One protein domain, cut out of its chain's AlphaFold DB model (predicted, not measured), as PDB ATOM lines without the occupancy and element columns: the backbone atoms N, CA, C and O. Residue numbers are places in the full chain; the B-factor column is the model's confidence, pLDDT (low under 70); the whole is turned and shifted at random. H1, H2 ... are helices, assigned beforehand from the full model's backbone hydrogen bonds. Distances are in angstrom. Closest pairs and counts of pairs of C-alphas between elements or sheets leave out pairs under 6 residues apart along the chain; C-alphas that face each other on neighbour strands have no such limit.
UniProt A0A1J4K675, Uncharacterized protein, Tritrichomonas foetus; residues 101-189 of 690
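Overview. This is residues 101 to 189 of the 690 residues of an uncharacterized protein of Tritrichomonas foetus (UniProt A0A1J4K675). One long, nearly straight helix, H3, makes a rod: H1 lies beside its first part, short H2 folds back on its start, and tiny H4 makes a corner at its far end. The 89 printed residues, all helix by class, hold H1 to H4 in that order. The whole is extended, with a radius of gyration of the C-alphas of 20.2 A and spans of 65 by 17 by 16 A.

Arrangement. Start at H1, residues 103 to 118: it touches the hub H3, residues 139 to 182, the same way at a shallow tilt of 21 degrees, closest at C-alphas Ile 110 and Asn 150, 5.4 A. H2, residues 128 to 134, forms a hairpin with H3, closest at C-alphas Ile 132 and Lys 142, 7.1 A. H4, residues 185 to 189, touches H3 only at the corner, closest at C-alphas Phe 182 and Leu 188, 5.6 A. In H1, H2, H3 and H4 every O i to N i+4 pair is within hydrogen-bond range.

Along the chain. Find C-alpha 103 at (108.035, -23.089, -13.048); H1 runs 22.4 A from there. H3 runs 63.1 A to C-alpha 182 at (147.878, -63.217, -13.177).

Size, cuts and confidence. The printed part has no cut and no long link. Look for pLDDT under 70 at residues 101 to 103, 124, 136, 139 to 140 and 173 to 174.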
ATOM      1  N   HIS A 101     102.851 -21.665 -15.969       53.09
ATOM      2  CA  HIS A 101     102.580 -23.093 -15.750       53.09
ATOM      3  C   HIS A 101     103.822 -24.004 -15.778       53.09
ATOM      4  O   HIS A 101     103.697 -25.201 -15.520       53.09
ATOM      5  N   LYS A 102     105.021 -23.484 -16.086       64.94
ATOM      6  CA  LYS A 102     106.239 -24.307 -16.243       64.94
ATOM      7  C   LYS A 102     107.213 -24.240 -15.066       64.94
ATOM      8  O   LYS A 102     108.064 -25.119 -14.968       64.94
ATOM      9  N   GLU A 103     107.081 -23.274 -14.155       69.94
ATOM     10  CA  GLU A 103     108.035 -23.089 -13.048       69.94
ATOM     11  C   GLU A 103     108.125 -24.330 -12.140       69.94
ATOM     12  O   GLU A 103     109.211 -24.868 -11.925       69.94
ATOM     13  N   ALA A 104     106.983 -24.865 -11.692       74.19
ATOM     14  CA  ALA A 104     106.937 -26.063 -10.848       74.19
ATOM     15  C   ALA A 104     107.508 -27.317 -11.546       74.19
ATOM     16  O   ALA A 104     108.205 -28.114 -10.919       74.19
ATOM     17  N   SER A 105     107.259 -27.463 -12.852       80.06
ATOM     18  CA  SER A 105     107.789 -28.557 -13.679       80.06
ATOM     19  C   SER A 105     109.314 -28.462 -13.840       80.06
ATOM     20  O   SER A 105     110.016 -29.462 -13.682       80.06
ATOM     21  N   LEU A 106     109.843 -27.252 -14.058       80.06
ATOM     22  CA  LEU A 106     111.285 -26.994 -14.103       80.06
ATOM     23  C   LEU A 106     111.952 -27.292 -12.756       80.06
ATOM     24  O   LEU A 106     112.952 -28.002 -12.729       80.06
ATOM     25  N   ILE A 107     111.382 -26.830 -11.636       82.94
ATOM     26  CA  ILE A 107     111.916 -27.097 -10.288       82.94
ATOM     27  C   ILE A 107     111.943 -28.604  -9.990       82.94
ATOM     28  O   ILE A 107     112.939 -29.101  -9.461       82.94
ATOM     29  N   ALA A 108     110.887 -29.343 -10.347       83.94
ATOM     30  CA  ALA A 108     110.852 -30.797 -10.195       83.94
ATOM     31  C   ALA A 108     111.948 -31.481 -11.031       83.94
ATOM     32  O   ALA A 108     112.708 -32.291 -10.499       83.94
ATOM     33  N   SER A 109     112.095 -31.092 -12.302       85.62
ATOM     34  CA  SER A 109     113.114 -31.659 -13.192       85.62
ATOM     35  C   SER A 109     114.544 -31.301 -12.770       85.62
ATOM     36  O   SER A 109     115.443 -32.123 -12.930       85.62
ATOM     37  N   ILE A 110     114.782 -30.117 -12.193       85.38
ATOM     38  CA  ILE A 110     116.088 -29.758 -11.617       85.38
ATOM     39  C   ILE A 110     116.393 -30.662 -10.417       85.38
ATOM     40  O   ILE A 110     117.465 -31.257 -10.382       85.38
ATOM     41  N   LYS A 111     115.454 -30.837  -9.475       85.31
ATOM     42  CA  LYS A 111     115.652 -31.700  -8.294       85.31
ATOM     43  C   LYS A 111     115.903 -33.164  -8.659       85.31
ATOM     44  O   LYS A 111     116.744 -33.816  -8.044       85.31
ATOM     45  N   GLU A 112     115.200 -33.682  -9.664       88.62
ATOM     46  CA  GLU A 112     115.446 -35.020 -10.208       88.62
ATOM     47  C   GLU A 112     116.871 -35.136 -10.768       88.62
ATOM     48  O   GLU A 112     117.601 -36.065 -10.418       88.62
ATOM     49  N   LYS A 113     117.305 -34.150 -11.567       86.94
ATOM     50  CA  LYS A 113     118.667 -34.113 -12.110       86.94
ATOM     51  C   LYS A 113     119.733 -34.012 -11.019       86.94
ATOM     52  O   LYS A 113     120.730 -34.723 -11.074       86.94
ATOM     53  N   GLU A 114     119.514 -33.182 -10.007       84.81
ATOM     54  CA  GLU A 114     120.419 -33.036  -8.863       84.81
ATOM     55  C   GLU A 114     120.555 -34.343  -8.064       84.81
ATOM     56  O   GLU A 114     121.669 -34.702  -7.690       84.81
ATOM     57  N   ASN A 115     119.472 -35.113  -7.905       85.81
ATOM     58  CA  ASN A 115     119.493 -36.449  -7.291       85.81
ATOM     59  C   ASN A 115     120.247 -37.491  -8.151       85.81
ATOM     60  O   ASN A 115     120.898 -38.394  -7.625       85.81
ATOM     61  N   ILE A 116     120.201 -37.376  -9.483       82.56
ATOM     62  CA  ILE A 116     121.009 -38.220 -10.381       82.56
ATOM     63  C   ILE A 116     122.497 -37.870 -10.250       82.56
ATOM     64  O   ILE A 116     123.314 -38.777 -10.097       82.56
ATOM     65  N   ILE A 117     122.852 -36.579 -10.253       83.25
ATOM     66  CA  ILE A 117     124.245 -36.130 -10.091       83.25
ATOM     67  C   ILE A 117     124.786 -36.586  -8.732       83.25
ATOM     68  O   ILE A 117     125.834 -37.226  -8.694       83.25
ATOM     69  N   SER A 118     124.057 -36.354  -7.632       81.38
ATOM     70  CA  SER A 118     124.528 -36.658  -6.270       81.38
ATOM     71  C   SER A 118     124.850 -38.135  -6.016       81.38
ATOM     72  O   SER A 118     125.609 -38.439  -5.101       81.38
ATOM     73  N   LYS A 119     124.301 -39.061  -6.815       81.25
ATOM     74  CA  LYS A 119     124.620 -40.499  -6.742       81.25
ATOM     75  C   LYS A 119     126.007 -40.850  -7.289       81.25
ATOM     76  O   LYS A 119     126.525 -41.911  -6.955       81.25
ATOM     77  N   PHE A 120     126.589 -40.002  -8.140       74.62
ATOM     78  CA  PHE A 120     127.833 -40.295  -8.866       74.62
ATOM     79  C   PHE A 120     128.900 -39.195  -8.743       74.62
ATOM     80  O   PHE A 120     130.080 -39.455  -8.986       74.62
ATOM     81  N   HIS A 121     128.517 -37.968  -8.379       73.06
ATOM     82  CA  HIS A 121     129.415 -36.824  -8.289       73.06
ATOM     83  C   HIS A 121     128.918 -35.764  -7.292       73.06
ATOM     84  O   HIS A 121     127.736 -35.692  -6.964       73.06
ATOM     85  N   GLN A 122     129.823 -34.904  -6.822       76.69
ATOM     86  CA  GLN A 122     129.440 -33.742  -6.019       76.69
ATOM     87  C   GLN A 122     128.839 -32.662  -6.932       76.69
ATOM     88  O   GLN A 122     129.395 -32.359  -7.987       76.69
ATOM     89  N   LEU A 123     127.708 -32.064  -6.535       77.00
ATOM     90  CA  LEU A 123     127.111 -30.939  -7.263       77.00
ATOM     91  C   LEU A 123     128.093 -29.765  -7.315       77.00
ATOM     92  O   LEU A 123     128.512 -29.269  -6.270       77.00
ATOM     93  N   GLY A 124     128.376 -29.244  -8.512       67.62
ATOM     94  CA  GLY A 124     129.360 -28.167  -8.681       67.62
ATOM     95  C   GLY A 124     129.013 -26.870  -7.934       67.62
ATOM     96  O   GLY A 124     129.911 -26.118  -7.561       67.62
ATOM     97  N   ARG A 125     127.716 -26.606  -7.707       75.19
ATOM     98  CA  ARG A 125     127.186 -25.500  -6.884       75.19
ATOM     99  C   ARG A 125     125.795 -25.865  -6.329       75.19
ATOM    100  O   ARG A 125     124.815 -25.679  -7.052       75.19
ATOM    101  N   PRO A 126     125.669 -26.404  -5.104       71.56
ATOM    102  CA  PRO A 126     124.390 -26.903  -4.581       71.56
ATOM    103  C   PRO A 126     123.407 -25.804  -4.135       71.56
ATOM    104  O   PRO A 126     122.218 -26.073  -4.003       71.56
ATOM    105  N   THR A 127     123.861 -24.567  -3.923       77.06
ATOM    106  CA  THR A 127     123.030 -23.484  -3.362       77.06
ATOM    107  C   THR A 127     122.223 -22.689  -4.398       77.06
ATOM    108  O   THR A 127     121.306 -21.970  -4.017       77.06
ATOM    109  N   ILE A 128     122.478 -22.849  -5.704       78.12
ATOM    110  CA  ILE A 128     121.837 -22.012  -6.741       78.12
ATOM    111  C   ILE A 128     120.314 -22.203  -6.786       78.12
ATOM    112  O   ILE A 128     119.582 -21.226  -6.922       78.12
ATOM    113  N   LEU A 129     119.814 -23.440  -6.676       79.81
ATOM    114  CA  LEU A 129     118.369 -23.682  -6.690       79.81
ATOM    115  C   LEU A 129     117.660 -22.974  -5.513       79.81
ATOM    116  O   LEU A 129     116.725 -22.220  -5.784       79.81
ATOM    117  N   PRO A 130     118.076 -23.139  -4.237       77.88
ATOM    118  CA  PRO A 130     117.476 -22.375  -3.145       77.88
ATOM    119  C   PRO A 130     117.715 -20.857  -3.247       77.88
ATOM    120  O   PRO A 130     116.807 -20.105  -2.907       77.88
ATOM    121  N   GLU A 131     118.852 -20.387  -3.777       79.50
ATOM    122  CA  GLU A 131     119.099 -18.954  -4.029       79.50
ATOM    123  C   GLU A 131     118.104 -18.354  -5.043       79.50
ATOM    124  O   GLU A 131     117.520 -17.304  -4.779       79.50
ATOM    125  N   ILE A 132     117.846 -19.027  -6.173       76.88
ATOM    126  CA  ILE A 132     116.867 -18.575  -7.185       76.88
ATOM    127  C   ILE A 132     115.433 -18.615  -6.634       76.88
ATOM    128  O   ILE A 132     114.609 -17.767  -6.981       76.88
ATOM    129  N   LEU A 133     115.119 -19.584  -5.769       76.69
ATOM    130  CA  LEU A 133     113.802 -19.684  -5.135       76.69
ATOM    131  C   LEU A 133     113.573 -18.608  -4.063       76.69
ATOM    132  O   LEU A 133     112.431 -18.185  -3.896       76.69
ATOM    133  N   ALA A 134     114.629 -18.160  -3.379       75.50
ATOM    134  CA  ALA A 134     114.580 -17.124  -2.346       75.50
ATOM    135  C   ALA A 134     114.682 -15.680  -2.884       75.50
ATOM    136  O   ALA A 134     114.537 -14.733  -2.115       75.50
ATOM    137  N   SER A 135     114.959 -15.489  -4.177       72.75
ATOM    138  CA  SER A 135     115.187 -14.164  -4.763       72.75
ATOM    139  C   SER A 135     113.892 -13.511  -5.270       72.75
ATOM    140  O   SER A 135     113.195 -14.078  -6.115       72.75
ATOM    141  N   GLU A 136     113.597 -12.288  -4.814       67.06
ATOM    142  CA  GLU A 136     112.468 -11.456  -5.278       67.06
ATOM    143  C   GLU A 136     112.742 -10.821  -6.658       67.06
ATOM    144  O   GLU A 136     112.809  -9.605  -6.835       67.06
ATOM    145  N   VAL A 137     112.934 -11.668  -7.666       70.88
ATOM    146  CA  VAL A 137     113.180 -11.272  -9.059       70.88
ATOM    147  C   VAL A 137     111.879 -11.344  -9.864       70.88
ATOM    148  O   VAL A 137     111.020 -12.185  -9.600       70.88
ATOM    149  N   GLN A 138     111.724 -10.481 -10.881       71.94
ATOM    150  CA  GLN A 138     110.542 -10.495 -11.752       71.94
ATOM    151  C   GLN A 138     110.284 -11.904 -12.330       71.94
ATOM    152  O   GLN A 138     111.228 -12.560 -12.779       71.94
ATOM    153  N   PRO A 139     109.018 -12.363 -12.408       68.00
ATOM    154  CA  PRO A 139     108.691 -13.760 -12.718       68.00
ATOM    155  C   PRO A 139     109.204 -14.223 -14.090       68.00
ATOM    156  O   PRO A 139     109.581 -15.380 -14.253       68.00
ATOM    157  N   VAL A 140     109.296 -13.317 -15.070       67.81
ATOM    158  CA  VAL A 140     109.895 -13.603 -16.386       67.81
ATOM    159  C   VAL A 140     111.387 -13.924 -16.262       67.81
ATOM    160  O   VAL A 140     111.851 -14.926 -16.801       67.81
ATOM    161  N   GLN A 141     112.136 -13.107 -15.524       71.06
ATOM    162  CA  GLN A 141     113.573 -13.294 -15.322       71.06
ATOM    163  C   GLN A 141     113.857 -14.532 -14.456       71.06
ATOM    164  O   GLN A 141     114.792 -15.271 -14.755       71.06
ATOM    165  N   LYS A 142     113.002 -14.824 -13.465       74.56
ATOM    166  CA  LYS A 142     113.047 -16.069 -12.677       74.56
ATOM    167  C   LYS A 142     112.799 -17.321 -13.533       74.56
ATOM    168  O   LYS A 142     113.456 -18.343 -13.345       74.56
ATOM    169  N   ALA A 143     111.891 -17.250 -14.511       72.94
ATOM    170  CA  ALA A 143     111.657 -18.353 -15.440       72.94
ATOM    171  C   ALA A 143     112.885 -18.630 -16.328       72.94
ATOM    172  O   ALA A 143     113.247 -19.790 -16.514       72.94
ATOM    173  N   PHE A 144     113.560 -17.586 -16.827       76.44
ATOM    174  CA  PHE A 144     114.803 -17.743 -17.593       76.44
ATOM    175  C   PHE A 144     115.943 -18.334 -16.750       76.44
ATOM    176  O   PHE A 144     116.555 -19.307 -17.181       76.44
ATOM    177  N   THR A 145     116.177 -17.852 -15.522       80.06
ATOM    178  CA  THR A 145     117.249 -18.407 -14.669       80.06
ATOM    179  C   THR A 145     117.005 -19.866 -14.272       80.06
ATOM    180  O   THR A 145     117.962 -20.633 -14.153       80.06
ATOM    181  N   LEU A 146     115.745 -20.292 -14.121       80.44
ATOM    182  CA  LEU A 146     115.395 -21.703 -13.920       80.44
ATOM    183  C   LEU A 146     115.598 -22.556 -15.183       80.44
ATOM    184  O   LEU A 146     116.010 -23.709 -15.066       80.44
ATOM    185  N   ILE A 147     115.353 -22.018 -16.383       81.31
ATOM    186  CA  ILE A 147     115.656 -22.712 -17.648       81.31
ATOM    187  C   ILE A 147     117.172 -22.898 -17.803       81.31
ATOM    188  O   ILE A 147     117.615 -24.021 -18.054       81.31
ATOM    189  N   ASP A 148     117.962 -21.847 -17.569       82.44
ATOM    190  CA  ASP A 148     119.428 -21.895 -17.644       82.44
ATOM    191  C   ASP A 148     120.017 -22.886 -16.626       82.44
ATOM    192  O   ASP A 148     120.889 -23.690 -16.962       82.44
ATOM    193  N   LEU A 149     119.505 -22.896 -15.387       84.19
ATOM    194  CA  LEU A 149     119.912 -23.874 -14.373       84.19
ATOM    195  C   LEU A 149     119.547 -25.310 -14.786       84.19
ATOM    196  O   LEU A 149     120.347 -26.224 -14.597       84.19
ATOM    197  N   ASN A 150     118.364 -25.522 -15.369       84.31
ATOM    198  CA  ASN A 150     117.917 -26.839 -15.821       84.31
ATOM    199  C   ASN A 150     118.770 -27.388 -16.981       84.31
ATOM    200  O   ASN A 150     119.081 -28.581 -16.994       84.31
ATOM    201  N   LEU A 151     119.182 -26.525 -17.917       84.50
ATOM    202  CA  LEU A 151     120.130 -26.869 -18.984       84.50
ATOM    203  C   LEU A 151     121.504 -27.218 -18.405       84.50
ATOM    204  O   LEU A 151     122.020 -28.303 -18.661       84.50
ATOM    205  N   ARG A 152     122.044 -26.369 -17.525       85.62
ATOM    206  CA  ARG A 152     123.334 -26.603 -16.862       85.62
ATOM    207  C   ARG A 152     123.370 -27.909 -16.059       85.62
ATOM    208  O   ARG A 152     124.363 -28.629 -16.087       85.62
ATOM    209  N   ARG A 153     122.283 -28.265 -15.364       84.06
ATOM    210  CA  ARG A 153     122.178 -29.564 -14.672       84.06
ATOM    211  C   ARG A 153     122.077 -30.747 -15.638       84.06
ATOM    212  O   ARG A 153     122.504 -31.840 -15.281       84.06
ATOM    213  N   ALA A 154     121.553 -30.561 -16.850       85.62
ATOM    214  CA  ALA A 154     121.605 -31.595 -17.883       85.62
ATOM    215  C   ALA A 154     123.046 -31.811 -18.387       85.62
ATOM    216  O   ALA A 154     123.479 -32.956 -18.499       85.62
ATOM    217  N   GLU A 155     123.812 -30.737 -18.604       86.19
ATOM    218  CA  GLU A 155     125.241 -30.805 -18.958       86.19
ATOM    219  C   GLU A 155     126.070 -31.511 -17.869       86.19
ATOM    220  O   GLU A 155     126.873 -32.396 -18.166       86.19
ATOM    221  N   GLU A 156     125.832 -31.183 -16.592       83.94
ATOM    222  CA  GLU A 156     126.498 -31.835 -15.454       83.94
ATOM    223  C   GLU A 156     126.200 -33.350 -15.395       83.94
ATOM    224  O   GLU A 156     127.109 -34.135 -15.119       83.94
ATOM    225  N   ILE A 157     124.980 -33.795 -15.734       86.69
ATOM    226  CA  ILE A 157     124.649 -35.230 -15.860       86.69
ATOM    227  C   ILE A 157     125.428 -35.898 -16.993       86.69
ATOM    228  O   ILE A 157     125.973 -36.985 -16.790       86.69
ATOM    229  N   VAL A 158     125.492 -35.270 -18.171       85.81
ATOM    230  CA  VAL A 158     126.231 -35.816 -19.323       85.81
ATOM    231  C   VAL A 158     127.702 -36.015 -18.953       85.81
ATOM    232  O   VAL A 158     128.245 -37.096 -19.177       85.81
ATOM    233  N   HIS A 159     128.318 -35.037 -18.283       84.12
ATOM    234  CA  HIS A 159     129.681 -35.173 -17.765       84.12
ATOM    235  C   HIS A 159     129.833 -36.294 -16.725       84.12
ATOM    236  O   HIS A 159     130.830 -37.019 -16.761       84.12
ATOM    237  N   CYS A 160     128.862 -36.483 -15.824       83.38
ATOM    238  CA  CYS A 160     128.895 -37.578 -14.848       83.38
ATOM    239  C   CYS A 160     128.845 -38.956 -15.523       83.38
ATOM    240  O   CYS A 160     129.639 -39.835 -15.182       83.38
ATOM    241  N   TYR A 161     127.953 -39.148 -16.501       84.69
ATOM    242  CA  TYR A 161     127.864 -40.411 -17.235       84.69
ATOM    243  C   TYR A 161     129.084 -40.661 -18.119       84.69
ATOM    244  O   TYR A 161     129.581 -41.783 -18.134       84.69
ATOM    245  N   GLN A 162     129.626 -39.633 -18.777       86.06
ATOM    246  CA  GLN A 162     130.844 -39.774 -19.574       86.06
ATOM    247  C   GLN A 162     132.054 -40.137 -18.699       86.06
ATOM    248  O   GLN A 162     132.799 -41.049 -19.033       86.06
ATOM    249  N   LYS A 163     132.208 -39.515 -17.521       83.25
ATOM    250  CA  LYS A 163     133.250 -39.915 -16.561       83.25
ATOM    251  C   LYS A 163     133.074 -41.365 -16.094       83.25
ATOM    252  O   LYS A 163     134.058 -42.085 -15.955       83.25
ATOM    253  N   ARG A 164     131.833 -41.805 -15.857       81.31
ATOM    254  CA  ARG A 164     131.546 -43.194 -15.477       81.31
ATOM    255  C   ARG A 164     131.869 -44.180 -16.603       81.31
ATOM    256  O   ARG A 164     132.397 -45.240 -16.295       81.31
ATOM    257  N   LEU A 165     131.579 -43.836 -17.860       82.38
ATOM    258  CA  LEU A 165     131.918 -44.657 -19.025       82.38
ATOM    259  C   LEU A 165     133.436 -44.863 -19.114       82.38
ATOM    260  O   LEU A 165     133.884 -46.001 -19.036       82.38
ATOM    261  N   ASN A 166     134.212 -43.774 -19.117       79.69
ATOM    262  CA  ASN A 166     135.677 -43.836 -19.144       79.69
ATOM    263  C   ASN A 166     136.253 -44.673 -17.983       79.69
ATOM    264  O   ASN A 166     137.194 -45.436 -18.174       79.69
ATOM    265  N   ASN A 167     135.690 -44.553 -16.773       78.75
ATOM    266  CA  ASN A 167     136.117 -45.361 -15.627       78.75
ATOM    267  C   ASN A 167     135.819 -46.861 -15.814       78.75
ATOM    268  O   ASN A 167     136.574 -47.689 -15.313       78.75
ATOM    269  N   VAL A 168     134.720 -47.223 -16.487       79.56
ATOM    270  CA  VAL A 168     134.384 -48.623 -16.799       79.56
ATOM    271  C   VAL A 168     135.311 -49.165 -17.886       79.56
ATOM    272  O   VAL A 168     135.831 -50.260 -17.719       79.56
ATOM    273  N   GLU A 169     135.584 -48.385 -18.934       77.50
ATOM    274  CA  GLU A 169     136.541 -48.734 -19.994       77.50
ATOM    275  C   GLU A 169     137.950 -48.955 -19.412       77.50
ATOM    276  O   GLU A 169     138.526 -50.026 -19.582       77.50
ATOM    277  N   GLN A 170     138.455 -48.022 -18.599       75.44
ATOM    278  CA  GLN A 170     139.753 -48.157 -17.926       75.44
ATOM    279  C   GLN A 170     139.785 -49.323 -16.916       75.44
ATOM    280  O   GLN A 170     140.813 -49.984 -16.738       75.44
ATOM    281  N   SER A 171     138.658 -49.613 -16.254       70.06
ATOM    282  CA  SER A 171     138.520 -50.801 -15.403       70.06
ATOM    283  C   SER A 171     138.530 -52.096 -16.219       70.06
ATOM    284  O   SER A 171     138.966 -53.124 -15.704       70.06
ATOM    285  N   GLN A 172     138.057 -52.073 -17.465       75.44
ATOM    286  CA  GLN A 172     138.066 -53.227 -18.358       75.44
ATOM    287  C   GLN A 172     139.471 -53.470 -18.926       75.44
ATOM    288  O   GLN A 172     139.965 -54.586 -18.807       75.44
ATOM    289  N   GLU A 173     140.160 -52.431 -19.409       69.81
ATOM    290  CA  GLU A 173     141.564 -52.508 -19.859       69.81
ATOM    291  C   GLU A 173     142.493 -53.050 -18.755       69.81
ATOM    292  O   GLU A 173     143.301 -53.953 -18.981       69.81
ATOM    293  N   SER A 174     142.346 -52.547 -17.524       66.06
ATOM    294  CA  SER A 174     143.114 -53.054 -16.378       66.06
ATOM    295  C   SER A 174     142.717 -54.481 -15.983       66.06
ATOM    296  O   SER A 174     143.592 -55.267 -15.626       66.06
ATOM    297  N   THR A 175     141.443 -54.867 -16.114       72.88
ATOM    298  CA  THR A 175     141.012 -56.262 -15.903       72.88
ATOM    299  C   THR A 175     141.614 -57.203 -16.947       72.88
ATOM    300  O   THR A 175     142.065 -58.287 -16.587       72.88
ATOM    301  N   GLU A 176     141.692 -56.796 -18.216       74.38
ATOM    302  CA  GLU A 176     142.349 -57.568 -19.278       74.38
ATOM    303  C   GLU A 176     143.853 -57.736 -19.007       74.38
ATOM    304  O   GLU A 176     144.372 -58.847 -19.136       74.38
ATOM    305  N   SER A 177     144.542 -56.690 -18.532       73.25
ATOM    306  CA  SER A 177     145.948 -56.787 -18.103       73.25
ATOM    307  C   SER A 177     146.132 -57.747 -16.920       73.25
ATOM    308  O   SER A 177     147.013 -58.605 -16.950       73.25
ATOM    309  N   ILE A 178     145.265 -57.670 -15.902       71.31
ATOM    310  CA  ILE A 178     145.317 -58.547 -14.719       71.31
ATOM    311  C   ILE A 178     145.033 -60.010 -15.094       71.31
ATOM    312  O   ILE A 178     145.699 -60.914 -14.594       71.31
ATOM    313  N   ILE A 179     144.075 -60.264 -15.991       76.62
ATOM    314  CA  ILE A 179     143.800 -61.612 -16.509       76.62
ATOM    315  C   ILE A 179     144.992 -62.130 -17.324       76.62
ATOM    316  O   ILE A 179     145.333 -63.306 -17.214       76.62
ATOM    317  N   LYS A 180     145.661 -61.274 -18.102       80.25
ATOM    318  CA  LYS A 180     146.820 -61.663 -18.915       80.25
ATOM    319  C   LYS A 180     148.055 -62.018 -18.079       80.25
ATOM    320  O   LYS A 180     148.740 -62.976 -18.419       80.25
ATOM    321  N   GLU A 181     148.340 -61.267 -17.015       75.94
ATOM    322  CA  GLU A 181     149.545 -61.462 -16.187       75.94
ATOM    323  C   GLU A 181     149.336 -62.441 -15.023       75.94
ATOM    324  O   GLU A 181     150.223 -63.235 -14.721       75.94
ATOM    325  N   PHE A 182     148.159 -62.432 -14.389       75.31
ATOM    326  CA  PHE A 182     147.878 -63.217 -13.177       75.31
ATOM    327  C   PHE A 182     146.809 -64.304 -13.394       75.31
ATOM    328  O   PHE A 182     146.498 -65.077 -12.484       75.31
ATOM    329  N   GLY A 183     146.199 -64.390 -14.580       82.12
ATOM    330  CA  GLY A 183     145.127 -65.338 -14.914       82.12
ATOM    331  C   GLY A 183     143.759 -64.964 -14.331       82.12
ATOM    332  O   GLY A 183     142.732 -65.154 -14.979       82.12
ATOM    333  N   SER A 184     143.716 -64.412 -13.115       82.88
ATOM    334  CA  SER A 184     142.494 -63.902 -12.486       82.88
ATOM    335  C   SER A 184     142.784 -62.865 -11.395       82.88
ATOM    336  O   SER A 184     143.860 -62.844 -10.798       82.88
ATOM    337  N   ILE A 185     141.776 -62.052 -11.063       78.69
ATOM    338  CA  ILE A 185     141.836 -61.093  -9.944       78.69
ATOM    339  C   ILE A 185     142.066 -61.817  -8.601       78.69
ATOM    340  O   ILE A 185     142.782 -61.310  -7.739       78.69
ATOM    341  N   SER A 186     141.520 -63.026  -8.425       80.56
ATOM    342  CA  SER A 186     141.753 -63.848  -7.229       80.56
ATOM    343  C   SER A 186     143.203 -64.323  -7.111       80.56
ATOM    344  O   SER A 186     143.742 -64.356  -6.009       80.56
ATOM    345  N   ASN A 187     143.862 -64.636  -8.229       80.81
ATOM    346  CA  ASN A 187     145.282 -64.987  -8.224       80.81
ATOM    347  C   ASN A 187     146.165 -63.776  -7.909       80.81
ATOM    348  O   ASN A 187     147.101 -63.917  -7.133       80.81
ATOM    349  N   LEU A 188     145.844 -62.587  -8.438       81.25
ATOM    350  CA  LEU A 188     146.535 -61.348  -8.064       81.25
ATOM    351  C   LEU A 188     146.415 -61.072  -6.555       81.25
ATOM    352  O   LEU A 188     147.408 -60.747  -5.914       81.25
ATOM    353  N   LEU A 189     145.224 -61.260  -5.973       84.25
ATOM    354  CA  LEU A 189     145.018 -61.166  -4.522       84.25
ATOM    355  C   LEU A 189     145.841 -62.204  -3.747       84.25
ATOM    356  O   LEU A 189     146.439 -61.863  -2.732       84.25
TER     357      LEU A 189